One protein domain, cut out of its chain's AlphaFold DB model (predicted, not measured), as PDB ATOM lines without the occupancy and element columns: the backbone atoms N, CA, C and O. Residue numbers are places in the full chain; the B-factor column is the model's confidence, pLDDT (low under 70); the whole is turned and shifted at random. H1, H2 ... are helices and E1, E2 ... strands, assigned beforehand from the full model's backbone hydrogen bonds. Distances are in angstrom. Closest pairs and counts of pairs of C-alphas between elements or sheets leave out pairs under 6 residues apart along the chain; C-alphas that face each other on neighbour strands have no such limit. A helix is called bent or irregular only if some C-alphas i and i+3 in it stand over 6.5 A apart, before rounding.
ATOM      1  N   TYR A  68      18.040  11.204 -45.496       45.06
ATOM      2  CA  TYR A  68      16.766  10.716 -44.958       45.06
ATOM      3  C   TYR A  68      16.124  11.791 -44.081       45.06
ATOM      4  O   TYR A  68      16.753  12.313 -43.161       45.06
ATOM      5  N   THR A  69      14.850  12.091 -44.329       43.69
ATOM      6  CA  THR A  69      14.060  12.983 -43.477       43.69
ATOM      7  C   THR A  69      12.836  12.210 -42.990       43.69
ATOM      8  O   THR A  69      12.025  11.755 -43.788       43.69
ATOM      9  N   ASN A  70      12.674  12.037 -41.672       40.44
ATOM     10  CA  ASN A  70      11.467  11.417 -41.089       40.44
ATOM     11  C   ASN A  70      10.278  12.400 -41.053       40.44
ATOM     12  O   ASN A  70       9.441  12.385 -40.156       40.44
ATOM     13  N   SER A  71      10.260  13.383 -41.943       43.31
ATOM     14  CA  SER A  71       9.242  14.412 -41.898       43.31
ATOM     15  C   SER A  71       8.923  14.837 -43.310       43.31
ATOM     16  O   SER A  71       9.682  15.586 -43.921       43.31
ATOM     17  N   SER A  72       7.733  14.458 -43.774       41.22
ATOM     18  CA  SER A  72       7.067  14.986 -44.972       41.22
ATOM     19  C   SER A  72       6.896  16.520 -44.943       41.22
ATOM     20  O   SER A  72       6.274  17.096 -45.822       41.22
ATOM     21  N   LEU A  73       7.408  17.191 -43.906       41.22
ATOM     22  CA  LEU A  73       7.178  18.580 -43.532       41.22
ATOM     23  C   LEU A  73       8.270  19.550 -43.987       41.22
ATOM     24  O   LEU A  73       8.062  20.756 -43.883       41.22
ATOM     25  N   LEU A  74       9.413  19.073 -44.494       48.41
ATOM     26  CA  LEU A  74      10.393  19.978 -45.114       48.41
ATOM     27  C   LEU A  74       9.875  20.559 -46.440       48.41
ATOM     28  O   LEU A  74      10.305  21.640 -46.828       48.41
ATOM     29  N   SER A  75       8.902  19.898 -47.081       43.06
ATOM     30  CA  SER A  75       8.175  20.414 -48.249       43.06
ATOM     31  C   SER A  75       6.865  21.138 -47.901       43.06
ATOM     32  O   SER A  75       6.330  21.857 -48.740       43.06
ATOM     33  N   ILE A  76       6.346  21.007 -46.673       45.91
ATOM     34  CA  ILE A  76       5.048  21.571 -46.270       45.91
ATOM     35  C   ILE A  76       5.285  22.760 -45.341       45.91
ATOM     36  O   ILE A  76       5.289  22.579 -44.131       45.91
ATOM     37  N   ASN A  77       5.499  23.956 -45.906       50.97
ATOM     38  CA  ASN A  77       5.147  25.303 -45.398       50.97
ATOM     39  C   ASN A  77       5.272  25.645 -43.881       50.97
ATOM     40  O   ASN A  77       4.752  26.670 -43.447       50.97
ATOM     41  N   ARG A  78       5.952  24.850 -43.042       52.59
ATOM     42  CA  ARG A  78       6.019  25.033 -41.575       52.59
ATOM     43  C   ARG A  78       7.182  25.911 -41.128       52.59
ATOM     44  O   ARG A  78       7.154  26.445 -40.020       52.59
ATOM     45  N   ILE A  79       8.199  26.066 -41.972       58.22
ATOM     46  CA  ILE A  79       9.331  26.957 -41.724       58.22
ATOM     47  C   ILE A  79       9.194  28.147 -42.679       58.22
ATOM     48  O   ILE A  79       9.260  27.954 -43.892       58.22
ATOM     49  N   PRO A  80       9.018  29.378 -42.169       61.53
ATOM     50  CA  PRO A  80       8.996  30.567 -43.013       61.53
ATOM     51  C   PRO A  80      10.286  30.699 -43.840       61.53
ATOM     52  O   PRO A  80      11.382  30.466 -43.324       61.53
ATOM     53  N   SER A  81      10.186  31.150 -45.091       60.19
ATOM     54  CA  SER A  81      11.331  31.264 -46.016       60.19
ATOM     55  C   SER A  81      12.500  32.089 -45.457       60.19
ATOM     56  O   SER A  81      13.662  31.710 -45.603       60.19
ATOM     57  N   HIS A  82      12.216  33.184 -44.744       67.19
ATOM     58  CA  HIS A  82      13.241  34.014 -44.098       67.19
ATOM     59  C   HIS A  82      13.991  33.258 -42.987       67.19
ATOM     60  O   HIS A  82      15.200  33.412 -42.822       67.19
ATOM     61  N   THR A  83      13.279  32.411 -42.236       63.59
ATOM     62  CA  THR A  83      13.860  31.557 -41.197       63.59
ATOM     63  C   THR A  83      14.743  30.502 -41.856       63.59
ATOM     64  O   THR A  83      15.864  30.276 -41.408       63.59
ATOM     65  N   TRP A  84      14.284  29.904 -42.958       65.81
ATOM     66  CA  TRP A  84      15.080  28.942 -43.713       65.81
ATOM     67  C   TRP A  84      16.398  29.549 -44.200       65.81
ATOM     68  O   TRP A  84      17.457  29.016 -43.885       65.81
ATOM     69  N   ARG A  85      16.362  30.714 -44.864       67.06
ATOM     70  CA  ARG A  85      17.579  31.409 -45.336       67.06
ATOM     71  C   ARG A  85      18.563  31.713 -44.207       67.06
ATOM     72  O   ARG A  85      19.767  31.579 -44.404       67.06
ATOM     73  N   LYS A  86      18.060  32.064 -43.018       76.00
ATOM     74  CA  LYS A  86      18.890  32.333 -41.834       76.00
ATOM     75  C   LYS A  86      19.687  31.103 -41.391       76.00
ATOM     76  O   LYS A  86      20.871  31.220 -41.089       76.00
ATOM     77  N   TYR A  87      19.053  29.932 -41.340       73.50
ATOM     78  CA  TYR A  87      19.703  28.704 -40.864       73.50
ATOM     79  C   TYR A  87      20.363  27.890 -41.978       73.50
ATOM     80  O   TYR A  87      21.201  27.042 -41.678       73.50
ATOM     81  N   PHE A  88      20.047  28.166 -43.245       71.62
ATOM     82  CA  PHE A  88      20.496  27.391 -44.401       71.62
ATOM     83  C   PHE A  88      22.016  27.225 -44.450       71.62
ATOM     84  O   PHE A  88      22.509  26.100 -44.466       71.62
ATOM     85  N   ASN A  89      22.769  28.326 -44.393       74.75
ATOM     86  CA  ASN A  89      24.232  28.270 -44.465       74.75
ATOM     87  C   ASN A  89      24.832  27.489 -43.292       74.75
ATOM     88  O   ASN A  89      25.775  26.719 -43.472       74.75
ATOM     89  N   LYS A  90      24.249  27.638 -42.098       80.19
ATOM     90  CA  LYS A  90      24.703  26.913 -40.913       80.19
ATOM     91  C   LYS A  90      24.410  25.419 -41.027       80.19
ATOM     92  O   LYS A  90      25.284  24.610 -40.742       80.19
ATOM     93  N   LEU A  91      23.210  25.054 -41.469       75.88
ATOM     94  CA  LEU A  91      22.817  23.663 -41.684       75.88
ATOM     95  C   LEU A  91      23.665  23.006 -42.773       75.88
ATOM     96  O   LEU A  91      24.137  21.894 -42.565       75.88
ATOM     97  N   ARG A  92      23.954  23.716 -43.868       75.12
ATOM     98  CA  ARG A  92      24.880  23.257 -44.911       75.12
ATOM     99  C   ARG A  92      26.269  22.974 -44.344       75.12
ATOM    100  O   ARG A  92      26.804  21.895 -44.566       75.12
ATOM    101  N   GLN A  93      26.847  23.910 -43.589       78.00
ATOM    102  CA  GLN A  93      28.157  23.710 -42.959       78.00
ATOM    103  C   GLN A  93      28.167  22.508 -42.011       78.00
ATOM    104  O   GLN A  93      29.103  21.713 -42.038       78.00
ATOM    105  N   LEU A  94      27.123  22.361 -41.192       82.38
ATOM    106  CA  LEU A  94      27.000  21.227 -40.281       82.38
ATOM    107  C   LEU A  94      26.901  19.910 -41.054       82.38
ATOM    108  O   LEU A  94      27.607  18.970 -40.713       82.38
ATOM    109  N   LEU A  95      26.092  19.850 -42.112       76.06
ATOM    110  CA  LEU A  95      25.933  18.663 -42.957       76.06
ATOM    111  C   LEU A  95      27.242  18.263 -43.658       76.06
ATOM    112  O   LEU A  95      27.586  17.083 -43.686       76.06
ATOM    113  N   LEU A  96      28.012  19.236 -44.150       78.38
ATOM    114  CA  LEU A  96      29.333  18.990 -44.741       78.38
ATOM    115  C   LEU A  96      30.332  18.463 -43.704       78.38
ATOM    116  O   LEU A  96      31.006  17.462 -43.941       78.38
ATOM    117  N   MET A  97      30.389  19.091 -42.528       81.00
ATOM    118  CA  MET A  97      31.241  18.635 -41.425       81.00
ATOM    119  C   MET A  97      30.856  17.222 -40.967       81.00
ATOM    120  O   MET A  97      31.717  16.371 -40.731       81.00
ATOM    121  N   GLN A  98      29.553  16.960 -40.876       81.25
ATOM    122  CA  GLN A  98      28.997  15.663 -40.518       81.25
ATOM    123  C   GLN A  98      29.439  14.587 -41.509       81.25
ATOM    124  O   GLN A  98      29.821  13.502 -41.073       81.25
ATOM    125  N   ARG A  99      29.457  14.886 -42.814       75.38
ATOM    126  CA  ARG A  99      29.950  13.966 -43.844       75.38
ATOM    127  C   ARG A  99      31.416  13.623 -43.651       75.38
ATOM    128  O   ARG A  99      31.734  12.451 -43.474       75.38
ATOM    129  N   VAL A 100      32.286  14.631 -43.602       79.50
ATOM    130  CA  VAL A 100      33.736  14.425 -43.440       79.50
ATOM    131  C   VAL A 100      34.032  13.621 -42.173       79.50
ATOM    132  O   VAL A 100      34.775  12.645 -42.209       79.50
ATOM    133  N   THR A 101      33.380  13.969 -41.063       82.38
ATOM    134  CA  THR A 101      33.568  13.279 -39.777       82.38
ATOM    135  C   THR A 101      33.066  11.836 -39.820       82.38
ATOM    136  O   THR A 101      33.710  10.936 -39.276       82.38
ATOM    137  N   SER A 102      31.921  11.601 -40.465       76.56
ATOM    138  CA  SER A 102      31.328  10.267 -40.604       76.56
ATOM    139  C   SER A 102      32.208   9.359 -41.455       76.56
ATOM    140  O   SER A 102      32.490   8.244 -41.031       76.56
ATOM    141  N   LEU A 103      32.708   9.847 -42.594       79.00
ATOM    142  CA  LEU A 103      33.594   9.091 -43.486       79.00
ATOM    143  C   LEU A 103      34.952   8.814 -42.843       79.00
ATOM    144  O   LEU A 103      35.387   7.667 -42.807       79.00
ATOM    145  N   ALA A 104      35.584   9.833 -42.253       83.12
ATOM    146  CA  ALA A 104      36.854   9.662 -41.553       83.12
ATOM    147  C   ALA A 104      36.739   8.630 -40.422       83.12
ATOM    148  O   ALA A 104      37.659   7.846 -40.200       83.12
ATOM    149  N   ARG A 105      35.597   8.592 -39.720       85.25
ATOM    150  CA  ARG A 105      35.324   7.557 -38.717       85.25
ATOM    151  C   ARG A 105      35.100   6.189 -39.352       85.25
ATOM    152  O   ARG A 105      35.682   5.228 -38.863       85.25
ATOM    153  N   TRP A 106      34.275   6.109 -40.394       81.75
ATOM    154  CA  TRP A 106      33.907   4.865 -41.072       81.75
ATOM    155  C   TRP A 106      35.134   4.127 -41.619       81.75
ATOM    156  O   TRP A 106      35.285   2.923 -41.410       81.75
ATOM    157  N   LEU A 107      36.041   4.891 -42.234       81.31
ATOM    158  CA  LEU A 107      37.308   4.434 -42.803       81.31
ATOM    159  C   LEU A 107      38.420   4.276 -41.757       81.31
ATOM    160  O   LEU A 107      39.469   3.707 -42.051       81.31
ATOM    161  N   SER A 108      38.226   4.776 -40.533       83.12
ATOM    162  CA  SER A 108      39.251   4.695 -39.497       83.12
ATOM    163  C   SER A 108      39.533   3.239 -39.132       83.12
ATOM    164  O   SER A 108      38.623   2.446 -38.888       83.12
ATOM    165  N   SER A 109      40.815   2.901 -39.026       80.00
ATOM    166  CA  SER A 109      41.286   1.625 -38.483       80.00
ATOM    167  C   SER A 109      41.587   1.697 -36.982       80.00
ATOM    168  O   SER A 109      41.837   0.661 -36.358       80.00
ATOM    169  N   HIS A 110      41.551   2.905 -36.404       77.06
ATOM    170  CA  HIS A 110      41.919   3.154 -35.020       77.06
ATOM    171  C   HIS A 110      40.904   2.507 -34.074       77.06
ATOM    172  O   HIS A 110      39.702   2.770 -34.158       77.06
ATOM    173  N   ARG A 111      41.395   1.660 -33.163       68.88
ATOM    174  CA  ARG A 111      40.557   0.965 -32.180       68.88
ATOM    175  C   ARG A 111      39.952   1.982 -31.219       68.88
ATOM    176  O   ARG A 111      40.615   2.468 -30.311       68.88
ATOM    177  N   ASN A 112      38.684   2.304 -31.436       69.31
ATOM    178  CA  ASN A 112      37.936   3.202 -30.575       69.31
ATOM    179  C   ASN A 112      36.459   2.798 -30.566       69.31
ATOM    180  O   ASN A 112      35.789   2.869 -31.590       69.31
ATOM    181  N   ASN A 113      35.935   2.453 -29.390       68.00
ATOM    182  CA  ASN A 113      34.536   2.044 -29.213       68.00
ATOM    183  C   ASN A 113      33.542   3.222 -29.283       68.00
ATOM    184  O   ASN A 113      32.333   3.042 -29.123       68.00
ATOM    185  N   ARG A 114      34.033   4.448 -29.501       75.56
ATOM    186  CA  ARG A 114      33.206   5.647 -29.620       75.56
ATOM    187  C   ARG A 114      32.384   5.596 -30.903       75.56
ATOM    188  O   ARG A 114      32.916   5.493 -32.008       75.56
ATOM    189  N   ARG A 115      31.075   5.734 -30.718       81.19
ATOM    190  CA  ARG A 115      30.068   5.797 -31.776       81.19
ATOM    191  C   ARG A 115      29.906   7.237 -32.245       81.19
ATOM    192  O   ARG A 115      29.819   8.144 -31.414       81.19
ATOM    193  N   THR A 116      29.818   7.433 -33.553       83.88
ATOM    194  CA  THR A 116      29.506   8.732 -34.158       83.88
ATOM    195  C   THR A 116      28.086   8.686 -34.698       83.88
ATOM    196  O   THR A 116      27.748   7.785 -35.461       83.88
ATOM    197  N   HIS A 117      27.243   9.634 -34.289       80.56
ATOM    198  CA  HIS A 117      25.905   9.775 -34.861       80.56
ATOM    199  C   HIS A 117      25.992  10.145 -36.339       80.56
ATOM    200  O   HIS A 117      26.895  10.876 -36.719       80.56
ATOM    201  N   THR A 118      25.051   9.674 -37.151       71.88
ATOM    202  CA  THR A 118      24.993   9.928 -38.607       71.88
ATOM    203  C   THR A 118      24.148  11.141 -38.989       71.88
ATOM    204  O   THR A 118      24.076  11.508 -40.164       71.88
ATOM    205  N   PHE A 119      23.510  11.769 -38.003       71.69
ATOM    206  CA  PHE A 119      22.531  12.827 -38.190       71.69
ATOM    207  C   PHE A 119      22.761  14.001 -37.240       71.69
ATOM    208  O   PHE A 119      23.279  13.861 -36.133       71.69
ATOM    209  N   ILE A 120      22.284  15.158 -37.673       76.69
ATOM    210  CA  ILE A 120      22.172  16.399 -36.925       76.69
ATOM    211  C   ILE A 120      20.708  16.588 -36.559       76.69
ATOM    212  O   ILE A 120      19.815  16.484 -37.402       76.69
ATOM    213  N   GLN A 121      20.464  16.903 -35.295       78.25
ATOM    214  CA  GLN A 121      19.145  17.295 -34.832       78.25
ATOM    215  C   GLN A 121      18.975  18.809 -35.005       78.25
ATOM    216  O   GLN A 121      19.675  19.600 -34.377       78.25
ATOM    217  N   PHE A 122      18.025  19.216 -35.840       75.06
ATOM    218  CA  PHE A 122      17.622  20.606 -36.014       75.06
ATOM    219  C   PHE A 122      16.245  20.824 -35.388       75.06
ATOM    220  O   PHE A 122      15.276  20.156 -35.740       75.06
ATOM    221  N   ARG A 123      16.143  21.762 -34.446       74.50
ATOM    222  CA  ARG A 123      14.879  22.097 -33.778       74.50
ATOM    223  C   ARG A 123      14.440  23.495 -34.185       74.50
ATOM    224  O   ARG A 123      15.227  24.435 -34.116       74.50
ATOM    225  N   TYR A 124      13.176  23.630 -34.565       70.81
ATOM    226  CA  TYR A 124      12.548  24.916 -34.832       70.81
ATOM    227  C   TYR A 124      11.131  24.930 -34.262       70.81
ATOM    228  O   TYR A 124      10.278  24.142 -34.674       70.81
ATOM    229  N   ARG A 125      10.872  25.838 -33.312       74.00
ATOM    230  CA  ARG A 125       9.623  25.872 -32.531       74.00
ATOM    231  C   ARG A 125       9.333  24.487 -31.920       74.00
ATOM    232  O   ARG A 125      10.202  23.914 -31.271       74.00
ATOM    233  N   GLN A 126       8.141  23.941 -32.146       75.56
ATOM    234  CA  GLN A 126       7.731  22.606 -31.696       75.56
ATOM    235  C   GLN A 126       8.124  21.488 -32.681       75.56
ATOM    236  O   GLN A 126       7.787  20.329 -32.465       75.56
ATOM    237  N   SER A 127       8.820  21.814 -33.773       65.19
ATOM    238  CA  SER A 127       9.243  20.839 -34.783       65.19
ATOM    239  C   SER A 127      10.691  20.410 -34.564       65.19
ATOM    240  O   SER A 127      11.572  21.230 -34.293       65.19
ATOM    241  N   CYS A 128      10.940  19.109 -34.702       67.25
ATOM    242  CA  CYS A 128      12.266  18.513 -34.641       67.25
ATOM    243  C   CYS A 128      12.535  17.754 -35.939       67.25
ATOM    244  O   CYS A 128      11.734  16.924 -36.358       67.25
ATOM    245  N   PHE A 129      13.678  18.037 -36.547       69.06
ATOM    246  CA  PHE A 129      14.135  17.451 -37.794       69.06
ATOM    247  C   PHE A 129      15.458  16.739 -37.539       69.06
ATOM    248  O   PHE A 129      16.318  17.250 -36.824       69.06
ATOM    249  N   TYR A 130      15.624  15.569 -38.138       70.50
ATOM    250  CA  TYR A 130      16.883  14.838 -38.136       70.50
ATOM    251  C   TYR A 130      17.400  14.839 -39.570       70.50
ATOM    252  O   TYR A 130      16.703  14.373 -40.468       70.50
ATOM    253  N   LEU A 131      18.569  15.442 -39.779       71.00
ATOM    254  CA  LEU A 131      19.188  15.648 -41.086       71.00
ATOM    255  C   LEU A 131      20.545  14.959 -41.080       71.00
ATOM    256  O   LEU A 131      21.384  15.280 -40.245       71.00
ATOM    257  N   GLY A 132      20.786  14.015 -41.977       71.75
ATOM    258  CA  GLY A 132      22.015  13.235 -41.928       71.75
ATOM    259  C   GLY A 132      22.260  12.421 -43.176       71.75
ATOM    260  O   GLY A 132      21.454  12.428 -44.103       71.75
ATOM    261  N   LEU A 133      23.380  11.710 -43.158       69.94
ATOM    262  CA  LEU A 133      23.735  10.756 -44.196       69.94
ATOM    263  C   LEU A 133      22.982   9.445 -43.983       69.94
ATOM    264  O   LEU A 133      22.898   8.937 -42.860       69.94
ATOM    265  N   TYR A 134      22.473   8.876 -45.070       70.88
ATOM    266  CA  TYR A 134      21.852   7.564 -45.026       70.88
ATOM    267  C   TYR A 134      22.896   6.452 -45.143       70.88
ATOM    268  O   TYR A 134      23.579   6.320 -46.149       70.88
ATOM    269  N   PHE A 135      22.952   5.602 -44.125       70.31
ATOM    270  CA  PHE A 135      23.666   4.328 -44.170       70.31
ATOM    271  C   PHE A 135      22.648   3.227 -43.900       70.31
ATOM    272  O   PHE A 135      21.956   3.279 -42.888       70.31
ATOM    273  N   GLY A 136      22.500   2.247 -44.785       68.25
ATOM    274  CA  GLY A 136      21.512   1.186 -44.585       68.25
ATOM    275  C   GLY A 136      21.976   0.197 -43.520       68.25
ATOM    276  O   GLY A 136      23.031  -0.401 -43.671       68.25
ATOM    277  N   CYS A 137      21.195  -0.033 -42.461       72.50
ATOM    278  CA  CYS A 137      21.540  -1.058 -41.478       72.50
ATOM    279  C   CYS A 137      21.673  -2.436 -42.157       72.50
ATOM    280  O   CYS A 137      20.732  -2.845 -42.851       72.50
ATOM    281  N   PRO A 138      22.755  -3.197 -41.897       73.44
ATOM    282  CA  PRO A 138      22.960  -4.504 -42.520       73.44
ATOM    283  C   PRO A 138      21.822  -5.496 -42.241       73.44
ATOM    284  O   PRO A 138      21.494  -6.314 -43.091       73.44
ATOM    285  N   HIS A 139      21.182  -5.387 -41.072       77.38
ATOM    286  CA  HIS A 139      20.197  -6.362 -40.594       77.38
ATOM    287  C   HIS A 139      18.748  -6.063 -40.983       77.38
ATOM    288  O   HIS A 139      17.950  -6.982 -41.097       77.38
ATOM    289  N   CYS A 140      18.367  -4.791 -41.123       75.69
ATOM    290  CA  CYS A 140      16.959  -4.430 -41.345       75.69
ATOM    291  C   CYS A 140      16.747  -3.270 -42.310       75.69
ATOM    292  O   CYS A 140      15.640  -2.747 -42.381       75.69
ATOM    293  N   LYS A 141      17.801  -2.820 -43.001       70.81
ATOM    294  CA  LYS A 141      17.764  -1.733 -43.993       70.81
ATOM    295  C   LYS A 141      17.250  -0.380 -43.476       70.81
ATOM    296  O   LYS A 141      17.240   0.578 -44.231       70.81
ATOM    297  N   THR A 142      16.897  -0.257 -42.196       67.62
ATOM    298  CA  THR A 142      16.602   1.042 -41.571       67.62
ATOM    299  C   THR A 142      17.850   1.931 -41.551       67.62
ATOM    300  O   THR A 142      18.964   1.398 -41.479       67.62
ATOM    301  N   PRO A 143      17.699   3.269 -41.569       66.75
ATOM    302  CA  PRO A 143      18.835   4.176 -41.477       66.75
ATOM    303  C   PRO A 143      19.690   3.880 -40.238       66.75
ATOM    304  O   PRO A 143      19.183   3.755 -39.116       66.75
ATOM    305  N   ALA A 144      21.000   3.780 -40.429       70.19
ATOM    306  CA  ALA A 144      21.950   3.639 -39.351       70.19
ATOM    307  C   ALA A 144      21.969   4.944 -38.560       70.19
ATOM    308  O   ALA A 144      22.101   6.028 -39.126       70.19
ATOM    309  N   ALA A 145      21.841   4.823 -37.247       76.50
ATOM    310  CA  ALA A 145      21.941   5.937 -36.319       76.50
ATOM    311  C   ALA A 145      23.401   6.199 -35.929       76.50
ATOM    312  O   ALA A 145      23.729   7.307 -35.505       76.50
ATOM    313  N   TYR A 146      24.261   5.183 -36.069       80.50
ATOM    314  CA  TYR A 146      25.643   5.195 -35.616       80.50
ATOM    315  C   TYR A 146      26.590   4.619 -36.664       80.50
ATOM    316  O   TYR A 146      26.300   3.583 -37.265       80.50
ATOM    317  N   ILE A 147      27.755   5.249 -36.785       80.25
ATOM    318  CA  ILE A 147      28.936   4.733 -37.480       80.25
ATOM    319  C   ILE A 147      30.038   4.486 -36.457       80.25
ATOM    320  O   ILE A 147      30.214   5.234 -35.488       80.25
ATOM    321  N   MET A 148      30.779   3.418 -36.698       84.56
ATOM    322  CA  MET A 148      31.932   2.970 -35.938       84.56
ATOM    323  C   MET A 148      33.113   2.771 -36.904       84.56
ATOM    324  O   MET A 148      32.987   2.939 -38.117       84.56
ATOM    325  N   PHE A 149      34.285   2.473 -36.348       79.94
ATOM    326  CA  PHE A 149      35.503   2.219 -37.120       79.94
ATOM    327  C   PHE A 149      35.390   0.917 -37.941       79.94
ATOM    328  O   PHE A 149      34.544   0.072 -37.644       79.94
ATOM    329  N   ARG A 150      36.250   0.744 -38.956       79.56
ATOM    330  CA  ARG A 150      36.321  -0.459 -39.818       79.56
ATOM    331  C   ARG A 150      34.996  -0.847 -40.465       79.56
ATOM    332  O   ARG A 150      34.577  -1.995 -40.423       79.56
ATOM    333  N   PHE A 151      34.340   0.109 -41.092       79.00
ATOM    334  CA  PHE A 151      33.137  -0.140 -41.873       79.00
ATOM    335  C   PHE A 151      31.856  -0.484 -41.083       79.00
ATOM    336  O   PHE A 151      30.786  -0.656 -41.671       79.00
ATOM    337  N   HIS A 152      31.920  -0.512 -39.751       82.00
ATOM    338  CA  HIS A 152      30.798  -0.903 -38.899       82.00
ATOM    339  C   HIS A 152      29.776   0.233 -38.736       82.00
ATOM    340  O   HIS A 152      30.127   1.378 -38.459       82.00
ATOM    341  N   HIS A 153      28.487  -0.080 -38.867       82.00
ATOM    342  CA  HIS A 153      27.393   0.881 -38.709       82.00
ATOM    343  C   HIS A 153      26.095   0.175 -38.291       82.00
ATOM    344  O   HIS A 153      25.808  -0.933 -38.739       82.00
ATOM    345  N   ALA A 154      25.285   0.816 -37.443       76.69
ATOM    346  CA  ALA A 154      24.037   0.240 -36.935       76.69
ATOM    347  C   ALA A 154      22.901   1.253 -36.814       76.69
ATOM    348  O   ALA A 154      23.101   2.422 -36.477       76.69
ATOM    349  N   CYS A 155      21.673   0.765 -36.993       77.62
ATOM    350  CA  CYS A 155      20.473   1.487 -36.586       77.62
ATOM    351  C   CYS A 155      20.278   1.444 -35.066       77.62
ATOM    352  O   CYS A 155      20.914   0.666 -34.354       77.62
TER     353      CYS A 155
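What this domain is: This is residues 68 to 155 of the 163 residues of an uncharacterized protein of Rhizophagus irregularis (UniProt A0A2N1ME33). One long, kinked helix, H1, runs the length of an elongated domain, and a small two-stranded hairpin, E1 and E2, lies alongside it. Beyond the end of E2, residues 133 to 155 make a looped stretch with no named element, tied in by short antiparallel pairings of residues 146 to 147 with 116 to 117 and with 153 to 154. The printed part has 88 residues, with H1, E1 and E2 in that order along it; the class is mixed, helices and strands, with under half of the residues in named elements. It is only just loose, close to compact, with a radius of gyration of the C-alphas of 14.8 A and spans of 44 by 27 by 17 A.

How they stand to each other: Residues 68 to 80 precede H1, residues 81 to 106, which has a kink of 42 degrees near residue 88. H1 is irregular, with C-alphas 86 and 89 7.2 A apart, and 20 of its 22 O i to N i+4 pairs are within hydrogen-bond range. The closest C-alphas of H1 and E1, residues 119 to 124, are those of Gln 98 and Phe 119, 7.4 A apart. E1 forms an antiparallel hairpin with E2, residues 127 to 132, at 157 degrees; N 120 and O 131 are 2.7 A apart, and N 129 and O 122 2.8 A. The closest C-alphas of H1 and E2 are those of Leu 95 and Gly 132, 6.8 A apart.

Where its parts are: H1 measures 35.1 A from C-alpha 81 at (11.331, 31.264, -46.016) to C-alpha 106 at (33.907, 4.865, -41.072). E1 measures 16.0 A, and E2 16.5 A, ending at C-alpha 132 at (22.015, 13.235, -41.928).

The domain as a whole: The C-alphas farthest apart, those of Asn 77 and Arg 111, are 45.0 A apart. The printed part has no cut; the link from H1 to E1 is long, and that from E1 to E2 is tight. Mean pLDDT of the printed part is 71.0; 28 residues are under 70, among them 68 to 85.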